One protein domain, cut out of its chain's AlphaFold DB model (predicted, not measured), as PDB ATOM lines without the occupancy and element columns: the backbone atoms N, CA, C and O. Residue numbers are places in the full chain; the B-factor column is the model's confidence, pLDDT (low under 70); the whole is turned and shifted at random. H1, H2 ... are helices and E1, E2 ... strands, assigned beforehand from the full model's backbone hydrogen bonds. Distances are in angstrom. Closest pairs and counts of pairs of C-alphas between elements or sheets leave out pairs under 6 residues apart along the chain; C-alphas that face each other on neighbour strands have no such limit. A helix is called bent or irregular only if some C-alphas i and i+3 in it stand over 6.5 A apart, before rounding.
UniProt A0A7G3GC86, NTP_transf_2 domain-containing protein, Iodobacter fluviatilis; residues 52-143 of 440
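What this domain is: This is residues 52 to 143 of the 440 residues of the protein "NTP_transf_2 domain-containing protein" of Iodobacter fluviatilis (UniProt A0A7G3GC86). One sheet of seven strands folds back on itself like an open barrel: the leaf E3, E2, E6 faces the leaf E4, E1, E7, with E5 as the hinge, and the edge strands E3 and E7 stay apart. The short helix H1 and the loops beside it lie at one end of the longest axis. The printed part has 92 residues, with one named helix and seven named strands that follow along the chain as E1 E2 E3 E4 H1 E5 E6 E7; the sheet order is E3 E2 E6 E5 E4 E1 E7, antiparallel throughout, and the class is mostly strand. It is compact, with a radius of gyration of the C-alphas of 12.3 A and spans of 36 by 25 by 20 A.

Where its parts are: E3 is residues 69 to 79, 20.8 A long, E2 60 to 66, 18.4 A, E6 133 to 136, and E5 115 to 123, 21.0 A. E4 is residues 84 to 95, 22.5 A, E1 52 to 56, E7 140 to 142, and H1 101 to 108. C-alpha 52 is at (-26.630, -60.948, 38.758) and C-alpha 142 at (-30.761, -57.545, 44.536). E3 bends by 96 degrees at residue 72, E4 by 95 degrees at 90 and E5 by 62 degrees at 120.

How they stand to each other: In the hairpin E2 and E3, N 62 and O 77 are 2.8 A apart. E6 is staggered: N 63 and O 134 of E2 and E6 are 2.9 A apart, and in the hairpin E5 and E6, N 120 and O 133 are 2.8 A. Within hydrogen-bond range across the other neighbour pairs are, for instance, N 117 and O 93 of E5 and E4, 2.8 A apart, N 54 and O 85 of E1 and E4, 2.9 A apart, and N 55 and O 141 of E1 and E7, 2.8 A apart. H1 is on the sheet at a height of 9.7 A, only just over E3 with 3 C-alphas; Leu 71 and Asp 108 have their closest C-alphas, 7.5 A apart. H1 is irregular, with C-alphas 103 and 106 8.1 A apart, and 2 of 4 O i to N i+4 pairs are within hydrogen-bond range.

The domain as a whole: The C-alphas of Arg 110 and Gly 125, the two farthest apart, are 36.4 A apart. The printed part has no cut and no long link. The mean pLDDT of the printed part is 88.1; residues 102 to 108 and 110 to 112 are under 70.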
ATOM      1  N   LEU A  52     -25.881 -61.136  37.515       95.31
ATOM      2  CA  LEU A  52     -26.630 -60.948  38.758       95.31
ATOM      3  C   LEU A  52     -28.021 -60.383  38.457       95.31
ATOM      4  O   LEU A  52     -28.149 -59.419  37.707       95.31
ATOM      5  N   SER A  53     -29.058 -60.980  39.045       96.81
ATOM      6  CA  SER A  53     -30.440 -60.503  38.924       96.81
ATOM      7  C   SER A  53     -30.717 -59.408  39.955       96.81
ATOM      8  O   SER A  53     -30.424 -59.576  41.144       96.81
ATOM      9  N   VAL A  54     -31.259 -58.283  39.492       97.12
ATOM     10  CA  VAL A  54     -31.545 -57.093  40.303       97.12
ATOM     11  C   VAL A  54     -32.901 -56.483  39.938       97.12
ATOM     12  O   VAL A  54     -33.444 -56.715  38.857       97.12
ATOM     13  N   ILE A  55     -33.451 -55.688  40.849       95.31
ATOM     14  CA  ILE A  55     -34.749 -55.020  40.748       95.31
ATOM     15  C   ILE A  55     -34.530 -53.511  40.862       95.31
ATOM     16  O   ILE A  55     -33.927 -53.048  41.830       95.31
ATOM     17  N   LEU A  56     -35.043 -52.736  39.906       95.12
ATOM     18  CA  LEU A  56     -34.964 -51.273  39.945       95.12
ATOM     19  C   LEU A  56     -35.762 -50.700  41.115       95.12
ATOM     20  O   LEU A  56     -36.917 -51.075  41.343       95.12
ATOM     21  N   ILE A  57     -35.163 -49.711  41.776       84.94
ATOM     22  CA  ILE A  57     -35.798 -48.873  42.788       84.94
ATOM     23  C   ILE A  57     -36.019 -47.467  42.216       84.94
ATOM     24  O   ILE A  57     -35.082 -46.744  41.892       84.94
ATOM     25  N   GLY A  58     -37.283 -47.068  42.077       86.19
ATOM     26  CA  GLY A  58     -37.645 -45.769  41.495       86.19
ATOM     27  C   GLY A  58     -37.577 -45.715  39.962       86.19
ATOM     28  O   GLY A  58     -37.700 -46.732  39.287       86.19
ATOM     29  N   VAL A  59     -37.467 -44.507  39.404       87.06
ATOM     30  CA  VAL A  59     -37.397 -44.268  37.952       87.06
ATOM     31  C   VAL A  59     -35.960 -43.928  37.572       87.06
ATOM     32  O   VAL A  59     -35.314 -43.128  38.242       87.06
ATOM     33  N   SER A  60     -35.452 -44.535  36.503       92.50
ATOM     34  CA  SER A  60     -34.094 -44.308  36.005       92.50
ATOM     35  C   SER A  60     -34.037 -44.472  34.482       92.50
ATOM     36  O   SER A  60     -35.044 -44.756  33.832       92.50
ATOM     37  N   HIS A  61     -32.853 -44.299  33.902       94.06
ATOM     38  CA  HIS A  61     -32.583 -44.576  32.495       94.06
ATOM     39  C   HIS A  61     -31.394 -45.522  32.375       94.06
ATOM     40  O   HIS A  61     -30.371 -45.334  33.037       94.06
ATOM     41  N   LEU A  62     -31.514 -46.507  31.488       96.25
ATOM     42  CA  LEU A  62     -30.363 -47.234  30.974       96.25
ATOM     43  C   LEU A  62     -29.582 -46.310  30.045       96.25
ATOM     44  O   LEU A  62     -30.169 -45.566  29.259       96.25
ATOM     45  N   VAL A  63     -28.261 -46.339  30.142       95.94
ATOM     46  CA  VAL A  63     -27.389 -45.374  29.473       95.94
ATOM     47  C   VAL A  63     -26.501 -46.095  28.467       95.94
ATOM     48  O   VAL A  63     -25.759 -47.000  28.838       95.94
ATOM     49  N   GLU A  64     -26.572 -45.690  27.200       95.12
ATOM     50  CA  GLU A  64     -25.787 -46.280  26.107       95.12
ATOM     51  C   GLU A  64     -24.374 -45.698  26.098       95.12
ATOM     52  O   GLU A  64     -24.186 -44.488  25.947       95.12
ATOM     53  N   LYS A  65     -23.353 -46.541  26.239       91.88
ATOM     54  CA  LYS A  65     -21.960 -46.089  26.234       91.88
ATOM     55  C   LYS A  65     -21.558 -45.615  24.834       91.88
ATOM     56  O   LYS A  65     -21.589 -46.356  23.862       91.88
ATOM     57  N   VAL A  66     -21.114 -44.360  24.723       86.56
ATOM     58  CA  VAL A  66     -20.732 -43.752  23.435       86.56
ATOM     59  C   VAL A  66     -19.226 -43.523  23.405       86.56
ATOM     60  O   VAL A  66     -18.669 -42.875  24.292       86.56
ATOM     61  N   ASN A  67     -18.545 -44.033  22.373       86.12
ATOM     62  CA  ASN A  67     -17.085 -43.928  22.213       86.12
ATOM     63  C   ASN A  67     -16.303 -44.418  23.448       86.12
ATOM     64  O   ASN A  67     -15.312 -43.809  23.855       86.12
ATOM     65  N   GLY A  68     -16.783 -45.487  24.088       86.69
ATOM     66  CA  GLY A  68     -16.160 -46.043  25.286       86.69
ATOM     67  C   GLY A  68     -16.383 -45.231  26.569       86.69
ATOM     68  O   GLY A  68     -15.810 -45.578  27.598       86.69
ATOM     69  N   SER A  69     -17.208 -44.176  26.550       87.06
ATOM     70  CA  SER A  69     -17.468 -43.325  27.713       87.06
ATOM     71  C   SER A  69     -18.954 -43.242  28.049       87.06
ATOM     72  O   SER A  69     -19.786 -42.939  27.197       87.06
ATOM     73  N   LEU A  70     -19.274 -43.424  29.331       91.50
ATOM     74  CA  LEU A  70     -20.607 -43.149  29.867       91.50
ATOM     75  C   LEU A  70     -20.828 -41.662  30.171       91.50
ATOM     76  O   LEU A  70     -21.957 -41.242  30.366       91.50
ATOM     77  N   LEU A  71     -19.779 -40.834  30.188       85.75
ATOM     78  CA  LEU A  71     -19.922 -39.406  30.483       85.75
ATOM     79  C   LEU A  71     -20.644 -38.655  29.358       85.75
ATOM     80  O   LEU A  71     -21.436 -37.768  29.625       85.75
ATOM     81  N   MET A  72     -20.386 -39.026  28.102       82.06
ATOM     82  CA  MET A  72     -21.027 -38.421  26.922       82.06
ATOM     83  C   MET A  72     -22.218 -39.241  26.419       82.06
ATOM     84  O   MET A  72     -22.708 -39.014  25.312       82.06
ATOM     85  N   ALA A  73     -22.632 -40.235  27.198       86.75
ATOM     86  CA  ALA A  73     -23.672 -41.158  26.811       86.75
ATOM     87  C   ALA A  73     -25.038 -40.482  26.705       86.75
ATOM     88  O   ALA A  73     -25.335 -39.494  27.387       86.75
ATOM     89  N   LYS A  74     -25.885 -41.050  25.849       86.38
ATOM     90  CA  LYS A  74     -27.283 -40.652  25.734       86.38
ATOM     91  C   LYS A  74     -28.133 -41.506  26.664       86.38
ATOM     92  O   LYS A  74     -27.811 -42.662  26.937       86.38
ATOM     93  N   GLU A  75     -29.209 -40.909  27.152       87.88
ATOM     94  CA  GLU A  75     -30.253 -41.657  27.843       87.88
ATOM     95  C   GLU A  75     -30.914 -42.595  26.836       87.88
ATOM     96  O   GLU A  75     -31.302 -42.175  25.744       87.88
ATOM     97  N   GLY A  76     -30.949 -43.876  27.186       90.31
ATOM     98  CA  GLY A  76     -31.580 -44.928  26.415       90.31
ATOM     99  C   GLY A  76     -32.964 -45.235  26.974       90.31
ATOM    100  O   GLY A  76     -33.843 -44.378  27.035       90.31
ATOM    101  N   ILE A  77     -33.168 -46.489  27.361       95.62
ATOM    102  CA  ILE A  77     -34.468 -46.998  27.802       95.62
ATOM    103  C   ILE A  77     -34.781 -46.479  29.209       95.62
ATOM    104  O   ILE A  77     -33.997 -46.691  30.135       95.62
ATOM    105  N   GLN A  78     -35.934 -45.831  29.383       96.00
ATOM    106  CA  GLN A  78     -36.456 -45.503  30.710       96.00
ATOM    107  C   GLN A  78     -36.920 -46.786  31.408       96.00
ATOM    108  O   GLN A  78     -37.692 -47.557  30.839       96.00
ATOM    109  N   VAL A  79     -36.463 -46.983  32.641       95.44
ATOM    110  CA  VAL A  79     -36.826 -48.111  33.505       95.44
ATOM    111  C   VAL A  79     -37.493 -47.594  34.772       95.44
ATOM    112  O   VAL A  79     -37.221 -46.480  35.231       95.44
ATOM    113  N   VAL A  80     -38.410 -48.381  35.319       93.75
ATOM    114  CA  VAL A  80     -39.264 -47.985  36.441       93.75
ATOM    115  C   VAL A  80     -39.196 -48.989  37.586       93.75
ATOM    116  O   VAL A  80     -38.681 -50.098  37.461       93.75
ATOM    117  N   ASN A  81     -39.744 -48.584  38.729       92.38
ATOM    118  CA  ASN A  81     -39.692 -49.357  39.957       92.38
ATOM    119  C   ASN A  81     -40.316 -50.746  39.765       92.38
ATOM    120  O   ASN A  81     -41.493 -50.854  39.415       92.38
ATOM    121  N   GLY A  82     -39.545 -51.790  40.068       92.62
ATOM    122  CA  GLY A  82     -39.958 -53.183  39.903       92.62
ATOM    123  C   GLY A  82     -39.546 -53.831  38.578       92.62
ATOM    124  O   GLY A  82     -39.691 -55.051  38.467       92.62
ATOM    125  N   ASP A  83     -39.006 -53.074  37.614       97.44
ATOM    126  CA  ASP A  83     -38.337 -53.668  36.451       97.44
ATOM    127  C   ASP A  83     -37.175 -54.552  36.913       97.44
ATOM    128  O   ASP A  83     -36.458 -54.228  37.865       97.44
ATOM    129  N   ARG A  84     -36.993 -55.687  36.235       97.94
ATOM    130  CA  ARG A  84     -35.945 -56.667  36.529       97.94
ATOM    131  C   ARG A  84     -34.827 -56.557  35.509       97.94
ATOM    132  O   ARG A  84     -35.094 -56.592  34.308       97.94
ATOM    133  N   LEU A  85     -33.590 -56.489  35.989       98.12
ATOM    134  CA  LEU A  85     -32.399 -56.538  35.148       98.12
ATOM    135  C   LEU A  85     -31.559 -57.764  35.472       98.12
ATOM    136  O   LEU A  85     -31.457 -58.169  36.628       98.12
ATOM    137  N   LEU A  86     -30.880 -58.279  34.454       97.69
ATOM    138  CA  LEU A  86     -29.704 -59.119  34.631       97.69
ATOM    139  C   LEU A  86     -28.476 -58.268  34.301       97.69
ATOM    140  O   LEU A  86     -28.377 -57.765  33.184       97.69
ATOM    141  N   ILE A  87     -27.565 -58.072  35.252       97.25
ATOM    142  CA  ILE A  87     -26.381 -57.211  35.096       97.25
ATOM    143  C   ILE A  87     -25.082 -58.016  35.135       97.25
ATOM    144  O   ILE A  87     -25.013 -59.039  35.810       97.25
ATOM    145  N   ASP A  88     -24.037 -57.542  34.461       95.88
ATOM    146  CA  ASP A  88     -22.697 -58.125  34.536       95.88
ATOM    147  C   ASP A  88     -21.871 -57.483  35.657       95.88
ATOM    148  O   ASP A  88     -21.477 -56.317  35.586       95.88
ATOM    149  N   THR A  89     -21.582 -58.265  36.695       94.06
ATOM    150  CA  THR A  89     -20.782 -57.834  37.850       94.06
ATOM    151  C   THR A  89     -19.276 -58.013  37.655       94.06
ATOM    152  O   THR A  89     -18.502 -57.476  38.446       94.06
ATOM    153  N   ALA A  90     -18.838 -58.729  36.612       89.62
ATOM    154  CA  ALA A  90     -17.419 -58.890  36.296       89.62
ATOM    155  C   ALA A  90     -16.849 -57.676  35.548       89.62
ATOM    156  O   ALA A  90     -15.676 -57.342  35.714       89.62
ATOM    157  N   ASN A  91     -17.681 -57.007  34.744       87.69
ATOM    158  CA  ASN A  91     -17.269 -55.929  33.847       87.69
ATOM    159  C   ASN A  91     -17.931 -54.597  34.226       87.69
ATOM    160  O   ASN A  91     -18.751 -54.044  33.492       87.69
ATOM    161  N   THR A  92     -17.563 -54.070  35.393       91.62
ATOM    162  CA  THR A  92     -18.045 -52.763  35.854       91.62
ATOM    163  C   THR A  92     -17.276 -51.606  35.217       91.62
ATOM    164  O   THR A  92     -16.096 -51.711  34.867       91.62
ATOM    165  N   VAL A  93     -17.956 -50.468  35.065       91.75
ATOM    166  CA  VAL A  93     -17.384 -49.227  34.538       91.75
ATOM    167  C   VAL A  93     -17.508 -48.133  35.583       91.75
ATOM    168  O   VAL A  93     -18.601 -47.812  36.042       91.75
ATOM    169  N   HIS A  94     -16.388 -47.497  35.902       88.94
ATOM    170  CA  HIS A  94     -16.391 -46.264  36.677       88.94
ATOM    171  C   HIS A  94     -16.654 -45.077  35.757       88.94
ATOM    172  O   HIS A  94     -15.934 -44.846  34.782       88.94
ATOM    173  N   SER A  95     -17.679 -44.298  36.078       90.19
ATOM    174  CA  SER A  95     -18.035 -43.096  35.335       90.19
ATOM    175  C   SER A  95     -18.197 -41.924  36.280       90.19
ATOM    176  O   SER A  95     -18.542 -42.069  37.449       90.19
ATOM    177  N   ARG A  96     -17.965 -40.727  35.748       85.69
ATOM    178  CA  ARG A  96     -18.295 -39.490  36.456       85.69
ATOM    179  C   ARG A  96     -19.757 -39.096  36.297       85.69
ATOM    180  O   ARG A  96     -20.199 -38.193  36.989       85.69
ATOM    181  N   ARG A  97     -20.478 -39.739  35.370       87.88
ATOM    182  CA  ARG A  97     -21.906 -39.512  35.155       87.88
ATOM    183  C   ARG A  97     -22.668 -39.923  36.411       87.88
ATOM    184  O   ARG A  97     -22.725 -41.116  36.713       87.88
ATOM    185  N   GLY A  98     -23.228 -38.944  37.103       85.12
ATOM    186  CA  GLY A  98     -24.023 -39.127  38.304       85.12
ATOM    187  C   GLY A  98     -25.529 -39.116  38.044       85.12
ATOM    188  O   GLY A  98     -25.984 -39.193  36.894       85.12
ATOM    189  N   PRO A  99     -26.327 -39.048  39.121       75.88
ATOM    190  CA  PRO A  99     -27.748 -38.720  39.060       75.88
ATOM    191  C   PRO A  99     -27.982 -37.377  38.360       75.88
ATOM    192  O   PRO A  99     -27.223 -36.435  38.569       75.88
ATOM    193  N   ASN A 100     -29.048 -37.278  37.556       70.81
ATOM    194  CA  ASN A 100     -29.468 -36.032  36.894       70.81
ATOM    195  C   ASN A 100     -28.333 -35.352  36.103       70.81
ATOM    196  O   ASN A 100     -28.094 -34.146  36.205       70.81
ATOM    197  N   HIS A 101     -27.577 -36.153  35.347       75.38
ATOM    198  CA  HIS A 101     -26.423 -35.691  34.576       75.38
ATOM    199  C   HIS A 101     -26.762 -34.547  33.609       75.38
ATOM    200  O   HIS A 101     -25.933 -33.685  33.362       75.38
ATOM    201  N   ASP A 102     -27.976 -34.492  33.076       66.19
ATOM    202  CA  ASP A 102     -28.468 -33.381  32.257       66.19
ATOM    203  C   ASP A 102     -28.370 -32.018  32.972       66.19
ATOM    204  O   ASP A 102     -28.089 -30.993  32.344       66.19
ATOM    205  N   ILE A 103     -28.525 -32.015  34.295       60.62
ATOM    206  CA  ILE A 103     -28.395 -30.840  35.160       60.62
ATOM    207  C   ILE A 103     -26.943 -30.672  35.632       60.62
ATOM    208  O   ILE A 103     -26.432 -29.549  35.701       60.62
ATOM    209  N   TYR A 104     -26.264 -31.781  35.933       63.16
ATOM    210  CA  TYR A 104     -24.942 -31.796  36.565       63.16
ATOM    211  C   TYR A 104     -23.773 -32.111  35.620       63.16
ATOM    212  O   TYR A 104     -22.652 -32.281  36.090       63.16
ATOM    213  N   ASP A 105     -23.961 -32.094  34.299       68.06
ATOM    214  CA  ASP A 105     -22.944 -32.472  33.299       68.06
ATOM    215  C   ASP A 105     -21.610 -31.738  33.505       68.06
ATOM    216  O   ASP A 105     -20.523 -32.306  33.396       68.06
ATOM    217  N   GLN A 106     -21.668 -30.465  33.890       51.91
ATOM    218  CA  GLN A 106     -20.469 -29.672  34.159       51.91
ATOM    219  C   GLN A 106     -19.725 -30.095  35.436       51.91
ATOM    220  O   GLN A 106     -18.500 -29.949  35.499       51.91
ATOM    221  N   VAL A 107     -20.451 -30.594  36.439       53.25
ATOM    222  CA  VAL A 107     -19.904 -31.147  37.686       53.25
ATOM    223  C   VAL A 107     -19.300 -32.515  37.396       53.25
ATOM    224  O   VAL A 107     -18.114 -32.719  37.653       53.25
ATOM    225  N   ASP A 108     -20.069 -33.382  36.746       67.69
ATOM    226  CA  ASP A 108     -19.674 -34.732  36.355       67.69
ATOM    227  C   ASP A 108     -18.457 -34.718  35.428       67.69
ATOM    228  O   ASP A 108     -17.537 -35.508  35.565       67.69
ATOM    229  N   LYS A 109     -18.328 -33.750  34.517       70.88
ATOM    230  CA  LYS A 109     -17.116 -33.630  33.688       70.88
ATOM    231  C   LYS A 109     -15.827 -33.455  34.497       70.88
ATOM    232  O   LYS A 109     -14.750 -33.762  33.976       70.88
ATOM    233  N   ARG A 110     -15.912 -32.974  35.740       52.28
ATOM    234  CA  ARG A 110     -14.773 -32.554  36.575       52.28
ATOM    235  C   ARG A 110     -14.606 -33.361  37.861       52.28
ATOM    236  O   ARG A 110     -13.568 -33.210  38.500       52.28
ATOM    237  N   SER A 111     -15.592 -34.162  38.251       56.50
ATOM    238  CA  SER A 111     -15.519 -35.022  39.431       56.50
ATOM    239  C   SER A 111     -14.610 -36.230  39.191       56.50
ATOM    240  O   SER A 111     -14.126 -36.492  38.083       56.50
ATOM    241  N   ARG A 112     -14.327 -36.971  40.259       68.88
ATOM    242  CA  ARG A 112     -13.755 -38.307  40.122       68.88
ATOM    243  C   ARG A 112     -14.842 -39.256  39.596       68.88
ATOM    244  O   ARG A 112     -16.027 -38.987  39.780       68.88
ATOM    245  N   PRO A 113     -14.475 -40.307  38.845       72.56
ATOM    246  CA  PRO A 113     -15.436 -41.298  38.383       72.56
ATOM    247  C   PRO A 113     -15.838 -42.206  39.555       72.56
ATOM    248  O   PRO A 113     -15.368 -43.336  39.677       72.56
ATOM    249  N   ASP A 114     -16.669 -41.659  40.436       81.69
ATOM    250  CA  ASP A 114     -17.064 -42.283  41.700       81.69
ATOM    251  C   ASP A 114     -18.293 -43.190  41.540       81.69
ATOM    252  O   ASP A 114     -18.575 -44.004  42.416       81.69
ATOM    253  N   TYR A 115     -18.997 -43.105  40.407       87.69
ATOM    254  CA  TYR A 115     -20.183 -43.915  40.149       87.69
ATOM    255  C   TYR A 115     -19.814 -45.217  39.453       87.69
ATOM    256  O   TYR A 115     -19.149 -45.210  38.409       87.69
ATOM    257  N   ILE A 116     -20.307 -46.326  40.000       93.00
ATOM    258  CA  ILE A 116     -20.161 -47.655  39.414       93.00
ATOM    259  C   ILE A 116     -21.370 -47.936  38.530       93.00
ATOM    260  O   ILE A 116     -22.526 -47.802  38.935       93.00
ATOM    261  N   TRP A 117     -21.074 -48.329  37.301       95.69
ATOM    262  CA  TRP A 117     -22.048 -48.693  36.291       95.69
ATOM    263  C   TRP A 117     -21.857 -50.153  35.899       95.69
ATOM    264  O   TRP A 117     -20.728 -50.619  35.733       95.69
ATOM    265  N   PHE A 118     -22.966 -50.858  35.721       96.25
ATOM    266  CA  PHE A 118     -23.002 -52.267  35.350       96.25
ATOM    267  C   PHE A 118     -23.606 -52.411  33.966       96.25
ATOM    268  O   PHE A 118     -24.617 -51.773  33.673       96.25
ATOM    269  N   HIS A 119     -22.992 -53.245  33.133       96.75
ATOM    270  CA  HIS A 119     -23.554 -53.587  31.834       96.75
ATOM    271  C   HIS A 119     -24.824 -54.423  32.027       96.75
ATOM    272  O   HIS A 119     -24.846 -55.332  32.859       96.75
ATOM    273  N   VAL A 120     -25.883 -54.106  31.288       97.50
ATOM    274  CA  VAL A 120     -27.175 -54.788  31.376       97.50
ATOM    275  C   VAL A 120     -27.262 -55.850  30.287       97.50
ATOM    276  O   VAL A 120     -27.240 -55.541  29.100       97.50
ATOM    277  N   LEU A 121     -27.386 -57.101  30.714       97.50
ATOM    278  CA  LEU A 121     -27.509 -58.282  29.865       97.50
ATOM    279  C   LEU A 121     -28.969 -58.523  29.470       97.50
ATOM    280  O   LEU A 121     -29.271 -58.762  28.308       97.50
ATOM    281  N   GLU A 122     -29.895 -58.411  30.427       98.19
ATOM    282  CA  GLU A 122     -31.327 -58.600  30.178       98.19
ATOM    283  C   GLU A 122     -32.169 -57.509  30.841       98.19
ATOM    284  O   GLU A 122     -31.860 -57.055  31.944       98.19
ATOM    285  N   LEU A 123     -33.280 -57.146  30.194       97.94
ATOM    286  CA  LEU A 123     -34.335 -56.294  30.746       97.94
ATOM    287  C   LEU A 123     -35.673 -57.034  30.674       97.94
ATOM    288  O   LEU A 123     -36.190 -57.324  29.591       97.94
ATOM    289  N   ASN A 124     -36.253 -57.324  31.839       97.38
ATOM    290  CA  ASN A 124     -37.516 -58.050  31.985       97.38
ATOM    291  C   ASN A 124     -37.533 -59.380  31.200       97.38
ATOM    292  O   ASN A 124     -38.530 -59.731  30.568       97.38
ATOM    293  N   GLY A 125     -36.406 -60.104  31.226       96.62
ATOM    294  CA  GLY A 125     -36.209 -61.384  30.535       96.62
ATOM    295  C   GLY A 125     -35.957 -61.279  29.027       96.62
ATOM    296  O   GLY A 125     -35.902 -62.304  28.353       96.62
ATOM    297  N   ASN A 126     -35.828 -60.066  28.479       97.19
ATOM    298  CA  ASN A 126     -35.404 -59.860  27.097       97.19
ATOM    299  C   ASN A 126     -33.899 -59.604  27.068       97.19
ATOM    300  O   ASN A 126     -33.431 -58.660  27.706       97.19
ATOM    301  N   ASP A 127     -33.172 -60.418  26.304       96.94
ATOM    302  CA  ASP A 127     -31.741 -60.237  26.066       96.94
ATOM    303  C   ASP A 127     -31.482 -58.925  25.315       96.94
ATOM    304  O   ASP A 127     -32.017 -58.685  24.229       96.94
ATOM    305  N   ILE A 128     -30.678 -58.066  25.936       97.06
ATOM    306  CA  ILE A 128     -30.235 -56.774  25.414       97.06
ATOM    307  C   ILE A 128     -28.710 -56.634  25.471       97.06
ATOM    308  O   ILE A 128     -28.206 -55.522  25.323       97.06
ATOM    309  N   THR A 129     -27.981 -57.746  25.617       94.00
ATOM    310  CA  THR A 129     -26.520 -57.788  25.793       94.00
ATOM    311  C   THR A 129     -25.760 -57.022  24.702       94.00
ATOM    312  O   THR A 129     -24.740 -56.398  24.971       94.00
ATOM    313  N   GLU A 130     -26.267 -57.006  23.468       93.56
ATOM    314  CA  GLU A 130     -25.637 -56.304  22.336       93.56
ATOM    315  C   GLU A 130     -25.847 -54.773  22.349       93.56
ATOM    316  O   GLU A 130     -25.295 -54.068  21.508       93.56
ATOM    317  N   SER A 131     -26.656 -54.236  23.271       90.50
ATOM    318  CA  SER A 131     -27.058 -52.817  23.269       90.50
ATOM    319  C   SER A 131     -26.078 -51.882  24.002       90.50
ATOM    320  O   SER A 131     -26.336 -50.682  24.043       90.50
ATOM    321  N   ASP A 132     -24.988 -52.402  24.591       93.62
ATOM    322  CA  ASP A 132     -23.984 -51.663  25.398       93.62
ATOM    323  C   ASP A 132     -24.640 -50.660  26.379       93.62
ATOM    324  O   ASP A 132     -24.231 -49.499  26.520       93.62
ATOM    325  N   LEU A 133     -25.725 -51.112  27.023       96.75
ATOM    326  CA  LEU A 133     -26.538 -50.337  27.959       96.75
ATOM    327  C   LEU A 133     -26.073 -50.575  29.393       96.75
ATOM    328  O   LEU A 133     -25.841 -51.709  29.803       96.75
ATOM    329  N   TYR A 134     -25.992 -49.502  30.177       97.19
ATOM    330  CA  TYR A 134     -25.508 -49.554  31.554       97.19
ATOM    331  C   TYR A 134     -26.533 -49.006  32.536       97.19
ATOM    332  O   TYR A 134     -27.266 -48.061  32.238       97.19
ATOM    333  N   VAL A 135     -26.519 -49.566  33.740       96.50
ATOM    334  CA  VAL A 135     -27.310 -49.120  34.885       96.50
ATOM    335  C   VAL A 135     -26.391 -48.750  36.048       96.50
ATOM    336  O   VAL A 135     -25.327 -49.344  36.231       96.50
ATOM    337  N   ARG A 136     -26.779 -47.742  36.826       95.31
ATOM    338  CA  ARG A 136     -25.981 -47.212  37.937       95.31
ATOM    339  C   ARG A 136     -26.272 -47.975  39.234       95.31
ATOM    340  O   ARG A 136     -27.434 -48.286  39.494       95.31
ATOM    341  N   GLN A 137     -25.240 -48.258  40.030       94.19
ATOM    342  CA  GLN A 137     -25.295 -49.121  41.223       94.19
ATOM    343  C   GLN A 137     -26.459 -48.818  42.176       94.19
ATOM    344  O   GLN A 137     -27.157 -49.722  42.613       94.19
ATOM    345  N   GLU A 138     -26.680 -47.547  42.494       89.69
ATOM    346  CA  GLU A 138     -27.659 -47.113  43.492       89.69
ATOM    347  C   GLU A 138     -29.109 -47.088  42.987       89.69
ATOM    348  O   GLU A 138     -30.004 -46.656  43.706       89.69
ATOM    349  N   THR A 139     -29.355 -47.502  41.741       92.50
ATOM    350  CA  THR A 139     -30.702 -47.476  41.140       92.50
ATOM    351  C   THR A 139     -31.432 -48.810  41.242       92.50
ATOM    352  O   THR A 139     -32.579 -48.914  40.816       92.50
ATOM    353  N   PHE A 140     -30.803 -49.832  41.824       94.81
ATOM    354  CA  PHE A 140     -31.386 -51.158  41.986       94.81
ATOM    355  C   PHE A 140     -31.009 -51.794  43.328       94.81
ATOM    356  O   PHE A 140     -30.081 -51.368  44.013       94.81
ATOM    357  N   ILE A 141     -31.736 -52.850  43.675       92.44
ATOM    358  CA  ILE A 141     -31.435 -53.786  44.763       92.44
ATOM    359  C   ILE A 141     -31.389 -55.203  44.202       92.44
ATOM    360  O   ILE A 141     -31.929 -55.473  43.133       92.44
ATOM    361  N   THR A 142     -30.752 -56.125  44.903       93.38
ATOM    362  CA  THR A 142     -30.761 -57.545  44.536       93.38
ATOM    363  C   THR A 142     -32.138 -58.181  44.778       93.38
ATOM    364  O   THR A 142     -33.008 -57.596  45.429       93.38
ATOM    365  N   ASP A 143     -32.366 -59.390  44.254       90.44
ATOM    366  CA  ASP A 143     -33.633 -60.127  44.436       90.44
ATOM    367  C   ASP A 143     -33.986 -60.421  45.908       90.44
ATOM    368  O   ASP A 143     -35.155 -60.593  46.249       90.44
TER     369      ASP A 143